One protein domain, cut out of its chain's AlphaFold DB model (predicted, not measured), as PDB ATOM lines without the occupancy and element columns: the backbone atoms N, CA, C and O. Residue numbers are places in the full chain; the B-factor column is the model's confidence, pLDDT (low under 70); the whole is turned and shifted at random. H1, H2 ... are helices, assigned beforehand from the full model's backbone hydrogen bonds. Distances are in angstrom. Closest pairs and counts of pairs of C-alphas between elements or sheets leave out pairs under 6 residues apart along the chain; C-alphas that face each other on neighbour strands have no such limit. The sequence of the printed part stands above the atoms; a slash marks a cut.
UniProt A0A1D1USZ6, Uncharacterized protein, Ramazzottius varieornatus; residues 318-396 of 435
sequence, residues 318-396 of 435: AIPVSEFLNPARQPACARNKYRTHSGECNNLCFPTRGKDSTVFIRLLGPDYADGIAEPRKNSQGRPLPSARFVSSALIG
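This is residues 318 to 396 of the 435 residues of an uncharacterized protein of Ramazzottius varieornatus (UniProt A0A1D1USZ6). There is little regular structure here: a long, winding chain with loops and the short helix H1 gathered at one end, a thin stretch around residues 356 to 365 leading away, and the helix H2 at the other end, where residues 386 to 396 stick out. The printed part has 79 residues with two named helices, H1 then H2, and no named strand; the class is all helix, with 12 residues in named elements. It is extended, with a radius of gyration of the C-alphas of 21.6 A and spans of 59 by 29 by 17 A.

Start at Ala 318 and go on to H1, residues 332 to 335, which is apart from H2, residues 387 to 394. In H2 every O i to N i+4 pair is within hydrogen-bond range; H1 is too short for such a pair.

Find C-alpha 332 at (23.892, 1.330, -50.613); H1 runs 5.7 A from there. H2 runs 10.6 A to C-alpha 394 at (2.609, -6.315, -3.083).

The two C-alphas farthest apart, of Ala 328 and Ala 393, are 61.2 A apart. The link from H1 to H2 is long, 51 residues. The printed part has no cut, and no printed residue is under 70 in pLDDT.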
ATOM      1  N   ALA A 318      11.180  -3.785 -49.749       71.62
ATOM      2  CA  ALA A 318      11.942  -2.814 -50.534       71.62
ATOM      3  C   ALA A 318      12.812  -3.492 -51.611       71.62
ATOM      4  O   ALA A 318      13.168  -2.869 -52.608       71.62
ATOM      5  N   ILE A 319      13.131  -4.775 -51.417       71.75
ATOM      6  CA  ILE A 319      13.767  -5.645 -52.404       71.75
ATOM      7  C   ILE A 319      12.970  -6.949 -52.477       71.75
ATOM      8  O   ILE A 319      12.767  -7.580 -51.436       71.75
ATOM      9  N   PRO A 320      12.549  -7.417 -53.662       73.69
ATOM     10  CA  PRO A 320      11.901  -8.716 -53.777       73.69
ATOM     11  C   PRO A 320      12.841  -9.839 -53.314       73.69
ATOM     12  O   PRO A 320      14.044  -9.838 -53.583       73.69
ATOM     13  N   VAL A 321      12.274 -10.840 -52.637       72.25
ATOM     14  CA  VAL A 321      13.012 -11.971 -52.039       72.25
ATOM     15  C   VAL A 321      13.755 -12.812 -53.086       72.25
ATOM     16  O   VAL A 321      14.673 -13.545 -52.752       72.25
ATOM     17  N   SER A 322      13.411 -12.709 -54.369       74.44
ATOM     18  CA  SER A 322      14.144 -13.376 -55.450       74.44
ATOM     19  C   SER A 322      15.474 -12.698 -55.801       74.44
ATOM     20  O   SER A 322      16.312 -13.310 -56.457       74.44
ATOM     21  N   GLU A 323      15.696 -11.449 -55.386       73.06
ATOM     22  CA  GLU A 323      16.793 -10.617 -55.899       73.06
ATOM     23  C   GLU A 323      17.655  -9.974 -54.809       73.06
ATOM     24  O   GLU A 323      18.546  -9.186 -55.118       73.06
ATOM     25  N   PHE A 324      17.451 -10.326 -53.538       72.81
ATOM     26  CA  PHE A 324      18.242  -9.791 -52.419       72.81
ATOM     27  C   PHE A 324      19.755 -10.045 -52.547       72.81
ATOM     28  O   PHE A 324      20.554  -9.289 -51.997       72.81
ATOM     29  N   LEU A 325      20.169 -11.085 -53.281       75.19
ATOM     30  CA  LEU A 325      21.581 -11.379 -53.561       75.19
ATOM     31  C   LEU A 325      22.150 -10.579 -54.737       75.19
ATOM     32  O   LEU A 325      23.359 -10.612 -54.941       75.19
ATOM     33  N   ASN A 326      21.319  -9.874 -55.510       80.94
ATOM     34  CA  ASN A 326      21.786  -9.072 -56.632       80.94
ATOM     35  C   ASN A 326      22.450  -7.781 -56.112       80.94
ATOM     36  O   ASN A 326      21.738  -6.895 -55.627       80.94
ATOM     37  N   PRO A 327      23.778  -7.604 -56.269       75.69
ATOM     38  CA  PRO A 327      24.482  -6.430 -55.745       75.69
ATOM     39  C   PRO A 327      23.980  -5.099 -56.325       75.69
ATOM     40  O   PRO A 327      24.132  -4.054 -55.695       75.69
ATOM     41  N   ALA A 328      23.363  -5.123 -57.512       77.62
ATOM     42  CA  ALA A 328      22.809  -3.934 -58.157       77.62
ATOM     43  C   ALA A 328      21.479  -3.470 -57.539       77.62
ATOM     44  O   ALA A 328      21.148  -2.292 -57.639       77.62
ATOM     45  N   ARG A 329      20.726  -4.379 -56.901       75.88
ATOM     46  CA  ARG A 329      19.443  -4.076 -56.238       75.88
ATOM     47  C   ARG A 329      19.565  -3.969 -54.717       75.88
ATOM     48  O   ARG A 329      18.606  -3.596 -54.052       75.88
ATOM     49  N   GLN A 330      20.746  -4.251 -54.168       77.75
ATOM     50  CA  GLN A 330      21.038  -4.036 -52.756       77.75
ATOM     51  C   GLN A 330      21.138  -2.538 -52.431       77.75
ATOM     52  O   GLN A 330      21.777  -1.781 -53.175       77.75
ATOM     53  N   PRO A 331      20.564  -2.090 -51.302       75.81
ATOM     54  CA  PRO A 331      20.653  -0.706 -50.879       75.81
ATOM     55  C   PRO A 331      22.111  -0.363 -50.557       75.81
ATOM     56  O   PRO A 331      22.898  -1.218 -50.148       75.81
ATOM     57  N   ALA A 332      22.495   0.902 -50.738       78.31
ATOM     58  CA  ALA A 332      23.892   1.330 -50.613       78.31
ATOM     59  C   ALA A 332      24.513   0.987 -49.241       78.31
ATOM     60  O   ALA A 332      25.683   0.622 -49.161       78.31
ATOM     61  N   CYS A 333      23.704   1.032 -48.182       74.62
ATOM     62  CA  CYS A 333      24.045   0.623 -46.817       74.62
ATOM     63  C   CYS A 333      24.466  -0.857 -46.679       74.62
ATOM     64  O   CYS A 333      25.265  -1.171 -45.800       74.62
ATOM     65  N   ALA A 334      23.976  -1.758 -47.543       78.12
ATOM     66  CA  ALA A 334      24.254  -3.197 -47.500       78.12
ATOM     67  C   ALA A 334      25.585  -3.585 -48.166       78.12
ATOM     68  O   ALA A 334      26.006  -4.737 -48.095       78.12
ATOM     69  N   ARG A 335      26.278  -2.629 -48.796       79.00
ATOM     70  CA  ARG A 335      27.583  -2.863 -49.440       79.00
ATOM     71  C   ARG A 335      28.731  -3.009 -48.436       79.00
ATOM     72  O   ARG A 335      29.841  -3.375 -48.818       79.00
ATOM     73  N   ASN A 336      28.485  -2.709 -47.161       79.62
ATOM     74  CA  ASN A 336      29.478  -2.811 -46.099       79.62
ATOM     75  C   ASN A 336      29.556  -4.241 -45.549       79.62
ATOM     76  O   ASN A 336      28.543  -4.875 -45.279       79.62
ATOM     77  N   LYS A 337      30.779  -4.725 -45.296       86.06
ATOM     78  CA  LYS A 337      31.022  -6.042 -44.677       86.06
ATOM     79  C   LYS A 337      30.558  -6.119 -43.214       86.06
ATOM     80  O   LYS A 337      30.307  -7.207 -42.703       86.06
ATOM     81  N   TYR A 338      30.506  -4.980 -42.528       88.56
ATOM     82  CA  TYR A 338      30.224  -4.888 -41.096       88.56
ATOM     83  C   TYR A 338      28.863  -4.250 -40.843       88.56
ATOM     84  O   TYR A 338      28.368  -3.475 -41.660       88.56
ATOM     85  N   ARG A 339      28.285  -4.556 -39.676       88.62
ATOM     86  CA  ARG A 339      27.028  -3.952 -39.228       88.62
ATOM     87  C   ARG A 339      27.182  -2.440 -39.110       88.62
ATOM     88  O   ARG A 339      28.206  -1.943 -38.642       88.62
ATOM     89  N   THR A 340      26.145  -1.730 -39.521       88.75
ATOM     90  CA  THR A 340      26.013  -0.294 -39.287       88.75
ATOM     91  C   THR A 340      25.801  -0.040 -37.793       88.75
ATOM     92  O   THR A 340      25.231  -0.871 -37.086       88.75
ATOM     93  N   HIS A 341      26.264   1.112 -37.299       88.88
ATOM     94  CA  HIS A 341      26.040   1.505 -35.904       88.88
ATOM     95  C   HIS A 341      24.546   1.674 -35.589       88.88
ATOM     96  O   HIS A 341      24.096   1.251 -34.533       88.88
ATOM     97  N   SER A 342      23.786   2.210 -36.546       87.56
ATOM     98  CA  SER A 342      22.339   2.400 -36.455       87.56
ATOM     99  C   SER A 342      21.530   1.105 -36.578       87.56
ATOM    100  O   SER A 342      20.320   1.126 -36.407       87.56
ATOM    101  N   GLY A 343      22.142  -0.031 -36.939       89.62
ATOM    102  CA  GLY A 343      21.416  -1.277 -37.230       89.62
ATOM    103  C   GLY A 343      20.672  -1.287 -38.574       89.62
ATOM    104  O   GLY A 343      20.047  -2.286 -38.934       89.62
ATOM    105  N   GLU A 344      20.769  -0.206 -39.352       88.12
ATOM    106  CA  GLU A 344      20.176  -0.093 -40.681       88.12
ATOM    107  C   GLU A 344      20.744  -1.138 -41.654       88.12
ATOM    108  O   GLU A 344      21.951  -1.400 -41.678       88.12
ATOM    109  N   CYS A 345      19.872  -1.711 -42.486       86.19
ATOM    110  CA  CYS A 345      20.213  -2.693 -43.524       86.19
ATOM    111  C   CYS A 345      20.769  -4.024 -43.014       86.19
ATOM    112  O   CYS A 345      21.324  -4.799 -43.790       86.19
ATOM    113  N   ASN A 346      20.542  -4.340 -41.736       88.44
ATOM    114  CA  ASN A 346      20.662  -5.713 -41.250       88.44
ATOM    115  C   ASN A 346      19.640  -6.641 -41.939       88.44
ATOM    116  O   ASN A 346      19.913  -7.814 -42.179       88.44
ATOM    117  N   ASN A 347      18.471  -6.103 -42.304       87.12
ATOM    118  CA  ASN A 347      17.489  -6.770 -43.153       87.12
ATOM    119  C   ASN A 347      17.475  -6.110 -44.542       87.12
ATOM    120  O   ASN A 347      17.187  -4.923 -44.660       87.12
ATOM    121  N   LEU A 348      17.783  -6.877 -45.592       82.69
ATOM    122  CA  LEU A 348      17.860  -6.362 -46.966       82.69
ATOM    123  C   LEU A 348      16.477  -6.053 -47.551       82.69
ATOM    124  O   LEU A 348      16.308  -5.049 -48.231       82.69
ATOM    125  N   CYS A 349      15.478  -6.883 -47.251       83.56
ATOM    126  CA  CYS A 349      14.109  -6.683 -47.721       83.56
ATOM    127  C   CYS A 349      13.432  -5.496 -47.021       83.56
ATOM    128  O   CYS A 349      12.638  -4.795 -47.634       83.56
ATOM    129  N   PHE A 350      13.756  -5.256 -45.748       85.62
ATOM    130  CA  PHE A 350      13.215  -4.159 -44.945       85.62
ATOM    131  C   PHE A 350      14.339  -3.442 -44.182       85.62
ATOM    132  O   PHE A 350      14.541  -3.711 -42.995       85.62
ATOM    133  N   PRO A 351      15.052  -2.508 -44.835       84.81
ATOM    134  CA  PRO A 351      16.226  -1.832 -44.276       84.81
ATOM    135  C   PRO A 351      16.047  -1.184 -42.897       84.81
ATOM    136  O   PRO A 351      17.017  -1.062 -42.149       84.81
ATOM    137  N   THR A 352      14.825  -0.773 -42.553       85.88
ATOM    138  CA  THR A 352      14.483  -0.086 -41.298       85.88
ATOM    139  C   THR A 352      14.191  -1.029 -40.128       85.88
ATOM    140  O   THR A 352      14.126  -0.575 -38.986       85.88
ATOM    141  N   ARG A 353      14.019  -2.338 -40.360       87.62
ATOM    142  CA  ARG A 353      13.701  -3.290 -39.283       87.62
ATOM    143  C   ARG A 353      14.915  -3.511 -38.381       87.62
ATOM    144  O   ARG A 353      15.943  -4.011 -38.831       87.62
ATOM    145  N   GLY A 354      14.758  -3.189 -37.098       85.81
ATOM    146  CA  GLY A 354      15.837  -3.269 -36.109       85.81
ATOM    147  C   GLY A 354      16.822  -2.099 -36.171       85.81
ATOM    148  O   GLY A 354      17.885  -2.187 -35.562       85.81
ATOM    149  N   LYS A 355      16.474  -1.027 -36.897       90.81
ATOM    150  CA  LYS A 355      17.199   0.241 -36.859       90.81
ATOM    151  C   LYS A 355      16.924   0.969 -35.537       90.81
ATOM    152  O   LYS A 355      15.810   0.913 -35.012       90.81
ATOM    153  N   ASP A 356      17.924   1.666 -35.025       90.06
ATOM    154  CA  ASP A 356      17.809   2.571 -33.887       90.06
ATOM    155  C   ASP A 356      16.825   3.728 -34.139       90.06
ATOM    156  O   ASP A 356      16.434   4.024 -35.268       90.06
ATOM    157  N   SER A 357      16.389   4.390 -33.064       89.06
ATOM    158  CA  SER A 357      15.451   5.525 -33.132       89.06
ATOM    159  C   SER A 357      14.147   5.233 -33.898       89.06
ATOM    160  O   SER A 357      13.510   6.143 -34.430       89.06
ATOM    161  N   THR A 358      13.735   3.964 -33.958       88.44
ATOM    162  CA  THR A 358      12.454   3.534 -34.526       88.44
ATOM    163  C   THR A 358      11.471   3.148 -33.424       88.44
ATOM    164  O   THR A 358      11.839   2.939 -32.267       88.44
ATOM    165  N   VAL A 359      10.186   3.095 -33.769       88.75
ATOM    166  CA  VAL A 359       9.128   2.708 -32.830       88.75
ATOM    167  C   VAL A 359       9.227   1.227 -32.462       88.75
ATOM    168  O   VAL A 359       9.534   0.383 -33.306       88.75
ATOM    169  N   PHE A 360       8.908   0.893 -31.209       88.81
ATOM    170  CA  PHE A 360       8.809  -0.502 -30.787       88.81
ATOM    171  C   PHE A 360       7.697  -1.227 -31.546       88.81
ATOM    172  O   PHE A 360       6.584  -0.715 -31.700       88.81
ATOM    173  N   ILE A 361       7.990  -2.457 -31.971       90.31
ATOM    174  CA  ILE A 361       6.994  -3.340 -32.575       90.31
ATOM    175  C   ILE A 361       5.983  -3.739 -31.498       90.31
ATOM    176  O   ILE A 361       6.348  -4.155 -30.397       90.31
ATOM    177  N   ARG A 362       4.698  -3.631 -31.831       88.44
ATOM    178  CA  ARG A 362       3.593  -4.015 -30.954       88.44
ATOM    179  C   ARG A 362       3.154  -5.438 -31.290       88.44
ATOM    180  O   ARG A 362       2.668  -5.685 -32.387       88.44
ATOM    181  N   LEU A 363       3.334  -6.368 -30.349       91.69
ATOM    182  CA  LEU A 363       2.846  -7.752 -30.486       91.69
ATOM    183  C   LEU A 363       1.330  -7.857 -30.270       91.69
ATOM    184  O   LEU A 363       0.683  -8.742 -30.817       91.69
ATOM    185  N   LEU A 364       0.777  -6.951 -29.466       92.31
ATOM    186  CA  LEU A 364      -0.650  -6.796 -29.212       92.31
ATOM    187  C   LEU A 364      -1.035  -5.338 -29.458       92.31
ATOM    188  O   LEU A 364      -0.194  -4.444 -29.335       92.31
ATOM    189  N   GLY A 365      -2.306  -5.106 -29.788       91.00
ATOM    190  CA  GLY A 365      -2.844  -3.752 -29.889       91.00
ATOM    191  C   GLY A 365      -2.620  -2.966 -28.588       91.00
ATOM    192  O   GLY A 365      -2.636  -3.564 -27.508       91.00
ATOM    193  N   PRO A 366      -2.370  -1.648 -28.669       90.81
ATOM    194  CA  PRO A 366      -2.288  -0.818 -27.474       90.81
ATOM    195  C   PRO A 366      -3.629  -0.815 -26.729       90.81
ATOM    196  O   PRO A 366      -4.687  -0.858 -27.353       90.81
ATOM    197  N   ASP A 367      -3.579  -0.710 -25.405       90.94
ATOM    198  CA  ASP A 367      -4.769  -0.619 -24.557       90.94
ATOM    199  C   ASP A 367      -4.753   0.709 -23.788       90.94
ATOM    200  O   ASP A 367      -4.233   0.808 -22.672       90.94
ATOM    201  N   TYR A 368      -5.260   1.742 -24.458       93.12
ATOM    202  CA  TYR A 368      -5.444   3.098 -23.939       93.12
ATOM    203  C   TYR A 368      -6.926   3.341 -23.653       93.12
ATOM    204  O   TYR A 368      -7.785   2.788 -24.339       93.12
ATOM    205  N   ALA A 369      -7.246   4.193 -22.676       91.19
ATOM    206  CA  ALA A 369      -8.641   4.476 -22.319       91.19
ATOM    207  C   ALA A 369      -9.438   5.160 -23.445       91.19
ATOM    208  O   ALA A 369     -10.643   4.944 -23.556       91.19
ATOM    209  N   ASP A 370      -8.760   5.951 -24.274       90.00
ATOM    210  CA  ASP A 370      -9.289   6.632 -25.461       90.00
ATOM    211  C   ASP A 370      -8.928   5.907 -26.774       90.00
ATOM    212  O   ASP A 370      -9.269   6.372 -27.859       90.00
ATOM    213  N   GLY A 371      -8.206   4.782 -26.691       88.19
ATOM    214  CA  GLY A 371      -7.660   4.058 -27.842       88.19
ATOM    215  C   GLY A 371      -6.447   4.717 -28.518       88.19
ATOM    216  O   GLY A 371      -5.932   4.159 -29.488       88.19
ATOM    217  N   ILE A 372      -5.961   5.861 -28.022       90.19
ATOM    218  CA  ILE A 372      -4.915   6.666 -28.673       90.19
ATOM    219  C   ILE A 372      -3.718   6.889 -27.747       90.19
ATOM    220  O   ILE A 372      -2.602   6.501 -28.105       90.19
ATOM    221  N   ALA A 373      -3.926   7.524 -26.591       90.00
ATOM    222  CA  ALA A 373      -2.843   7.956 -25.706       90.00
ATOM    223  C   ALA A 373      -3.211   7.997 -24.215       90.00
ATOM    224  O   ALA A 373      -2.305   7.917 -23.384       90.00
ATOM    225  N   GLU A 374      -4.490   8.120 -23.847       90.75
ATOM    226  CA  GLU A 374      -4.914   8.199 -22.446       90.75
ATOM    227  C   GLU A 374      -4.582   6.888 -21.700       90.75
ATOM    228  O   GLU A 374      -4.812   5.797 -22.235       90.75
ATOM    229  N   PRO A 375      -4.073   6.923 -20.450       89.88
ATOM    230  CA  PRO A 375      -3.662   5.720 -19.754       89.88
ATOM    231  C   PRO A 375      -4.855   4.821 -19.535       89.88
ATOM    232  O   PRO A 375      -5.987   5.264 -19.328       89.88
ATOM    233  N   ARG A 376      -4.559   3.530 -19.513       92.81
ATOM    234  CA  ARG A 376      -5.542   2.482 -19.313       92.81
ATOM    235  C   ARG A 376      -6.420   2.743 -18.083       92.81
ATOM    236  O   ARG A 376      -5.923   3.022 -16.990       92.81
ATOM    237  N   LYS A 377      -7.730   2.564 -18.253       92.94
ATOM    238  CA  LYS A 377      -8.724   2.496 -17.170       92.94
ATOM    239  C   LYS A 377      -9.073   1.036 -16.886       92.94
ATOM    240  O   LYS A 377      -8.750   0.139 -17.660       92.94
ATOM    241  N   ASN A 378      -9.697   0.768 -15.745       90.75
ATOM    242  CA  ASN A 378     -10.157  -0.588 -15.459       90.75
ATOM    243  C   ASN A 378     -11.294  -1.006 -16.421       90.75
ATOM    244  O   ASN A 378     -11.859  -0.177 -17.134       90.75
ATOM    245  N   SER A 379     -11.688  -2.282 -16.398       88.00
ATOM    246  CA  SER A 379     -12.788  -2.812 -17.226       88.00
ATOM    247  C   SER A 379     -14.154  -2.150 -16.984       88.00
ATOM    248  O   SER A 379     -15.073  -2.335 -17.772       88.00
ATOM    249  N   GLN A 380     -14.295  -1.380 -15.903       89.25
ATOM    250  CA  GLN A 380     -15.492  -0.623 -15.532       89.25
ATOM    251  C   GLN A 380     -15.345   0.889 -15.810       89.25
ATOM    252  O   GLN A 380     -16.179   1.672 -15.358       89.25
ATOM    253  N   GLY A 381     -14.272   1.322 -16.483       88.31
ATOM    254  CA  GLY A 381     -13.999   2.728 -16.803       88.31
ATOM    255  C   GLY A 381     -13.492   3.598 -15.640       88.31
ATOM    256  O   GLY A 381     -13.373   4.811 -15.792       88.31
ATOM    257  N   ARG A 382     -13.176   3.021 -14.475       91.44
ATOM    258  CA  ARG A 382     -12.621   3.733 -13.308       91.44
ATOM    259  C   ARG A 382     -11.087   3.835 -13.387       91.44
ATOM    260  O   ARG A 382     -10.456   2.965 -13.997       91.44
ATOM    261  N   PRO A 383     -10.468   4.851 -12.749       91.12
ATOM    262  CA  PRO A 383      -9.011   4.981 -12.710       91.12
ATOM    263  C   PRO A 383      -8.348   3.778 -12.025       91.12
ATOM    264  O   PRO A 383      -8.891   3.204 -11.076       91.12
ATOM    265  N   LEU A 384      -7.164   3.403 -12.512       93.06
ATOM    266  CA  LEU A 384      -6.344   2.357 -11.901       93.06
ATOM    267  C   LEU A 384      -5.772   2.828 -10.551       93.06
ATOM    268  O   LEU A 384      -5.536   4.025 -10.365       93.06
ATOM    269  N   PRO A 385      -5.534   1.909  -9.595       92.56
ATOM    270  CA  PRO A 385      -4.870   2.259  -8.346       92.56
ATOM    271  C   PRO A 385      -3.474   2.822  -8.626       92.56
ATOM    272  O   PRO A 385      -2.815   2.436  -9.591       92.56
ATOM    273  N   SER A 386      -3.000   3.714  -7.753       92.69
ATOM    274  CA  SER A 386      -1.669   4.295  -7.925       92.69
ATOM    275  C   SER A 386      -0.593   3.204  -7.949       92.69
ATOM    276  O   SER A 386      -0.605   2.274  -7.135       92.69
ATOM    277  N   ALA A 387       0.384   3.337  -8.851       92.75
ATOM    278  CA  ALA A 387       1.503   2.399  -8.946       92.75
ATOM    279  C   ALA A 387       2.258   2.276  -7.610       92.75
ATOM    280  O   ALA A 387       2.720   1.194  -7.241       92.75
ATOM    281  N   ARG A 388       2.322   3.372  -6.837       91.56
ATOM    282  CA  ARG A 388       2.920   3.376  -5.501       91.56
ATOM    283  C   ARG A 388       2.136   2.521  -4.511       91.56
ATOM    284  O   ARG A 388       2.766   1.746  -3.798       91.56
ATOM    285  N   PHE A 389       0.807   2.635  -4.486       93.56
ATOM    286  CA  PHE A 389      -0.047   1.820  -3.619       93.56
ATOM    287  C   PHE A 389       0.124   0.328  -3.919       93.56
ATOM    288  O   PHE A 389       0.376  -0.456  -3.005       93.56
ATOM    289  N   VAL A 390       0.090  -0.050  -5.204       93.31
ATOM    290  CA  VAL A 390       0.303  -1.441  -5.643       93.31
ATOM    291  C   VAL A 390       1.694  -1.938  -5.237       93.31
ATOM    292  O   VAL A 390       1.820  -3.023  -4.674       93.31
ATOM    293  N   SER A 391       2.734  -1.126  -5.451       93.88
ATOM    294  CA  SER A 391       4.102  -1.450  -5.036       93.88
ATOM    295  C   SER A 391       4.202  -1.672  -3.526       93.88
ATOM    296  O   SER A 391       4.749  -2.687  -3.115       93.88
ATOM    297  N   SER A 392       3.643  -0.787  -2.697       92.38
ATOM    298  CA  SER A 392       3.696  -0.947  -1.236       92.38
ATOM    299  C   SER A 392       2.875  -2.124  -0.716       92.38
ATOM    300  O   SER A 392       3.236  -2.704   0.304       92.38
ATOM    301  N   ALA A 393       1.775  -2.466  -1.391       92.50
ATOM    302  CA  ALA A 393       0.903  -3.560  -0.983       92.50
ATOM    303  C   ALA A 393       1.469  -4.936  -1.375       92.50
ATOM    304  O   ALA A 393       1.279  -5.900  -0.638       92.50
ATOM    305  N   LEU A 394       2.156  -5.035  -2.522       92.69
ATOM    306  CA  LEU A 394       2.609  -6.315  -3.083       92.69
ATOM    307  C   LEU A 394       4.115  -6.565  -2.934       92.69
ATOM    308  O   LEU A 394       4.533  -7.710  -2.752       92.69
ATOM    309  N   ILE A 395       4.947  -5.527  -3.046       91.06
ATOM    310  CA  ILE A 395       6.407  -5.669  -3.055       91.06
ATOM    311  C   ILE A 395       6.926  -5.503  -1.627       91.06
ATOM    312  O   ILE A 395       6.998  -4.401  -1.087       91.06
ATOM    313  N   GLY A 396       7.305  -6.621  -1.010       83.69
ATOM    314  CA  GLY A 396       7.928  -6.628   0.311       83.69
ATOM    315  C   GLY A 396       9.430  -6.331   0.262       83.69
ATOM    316  O   GLY A 396      10.138  -6.788  -0.630       83.69
TER     317      GLY A 396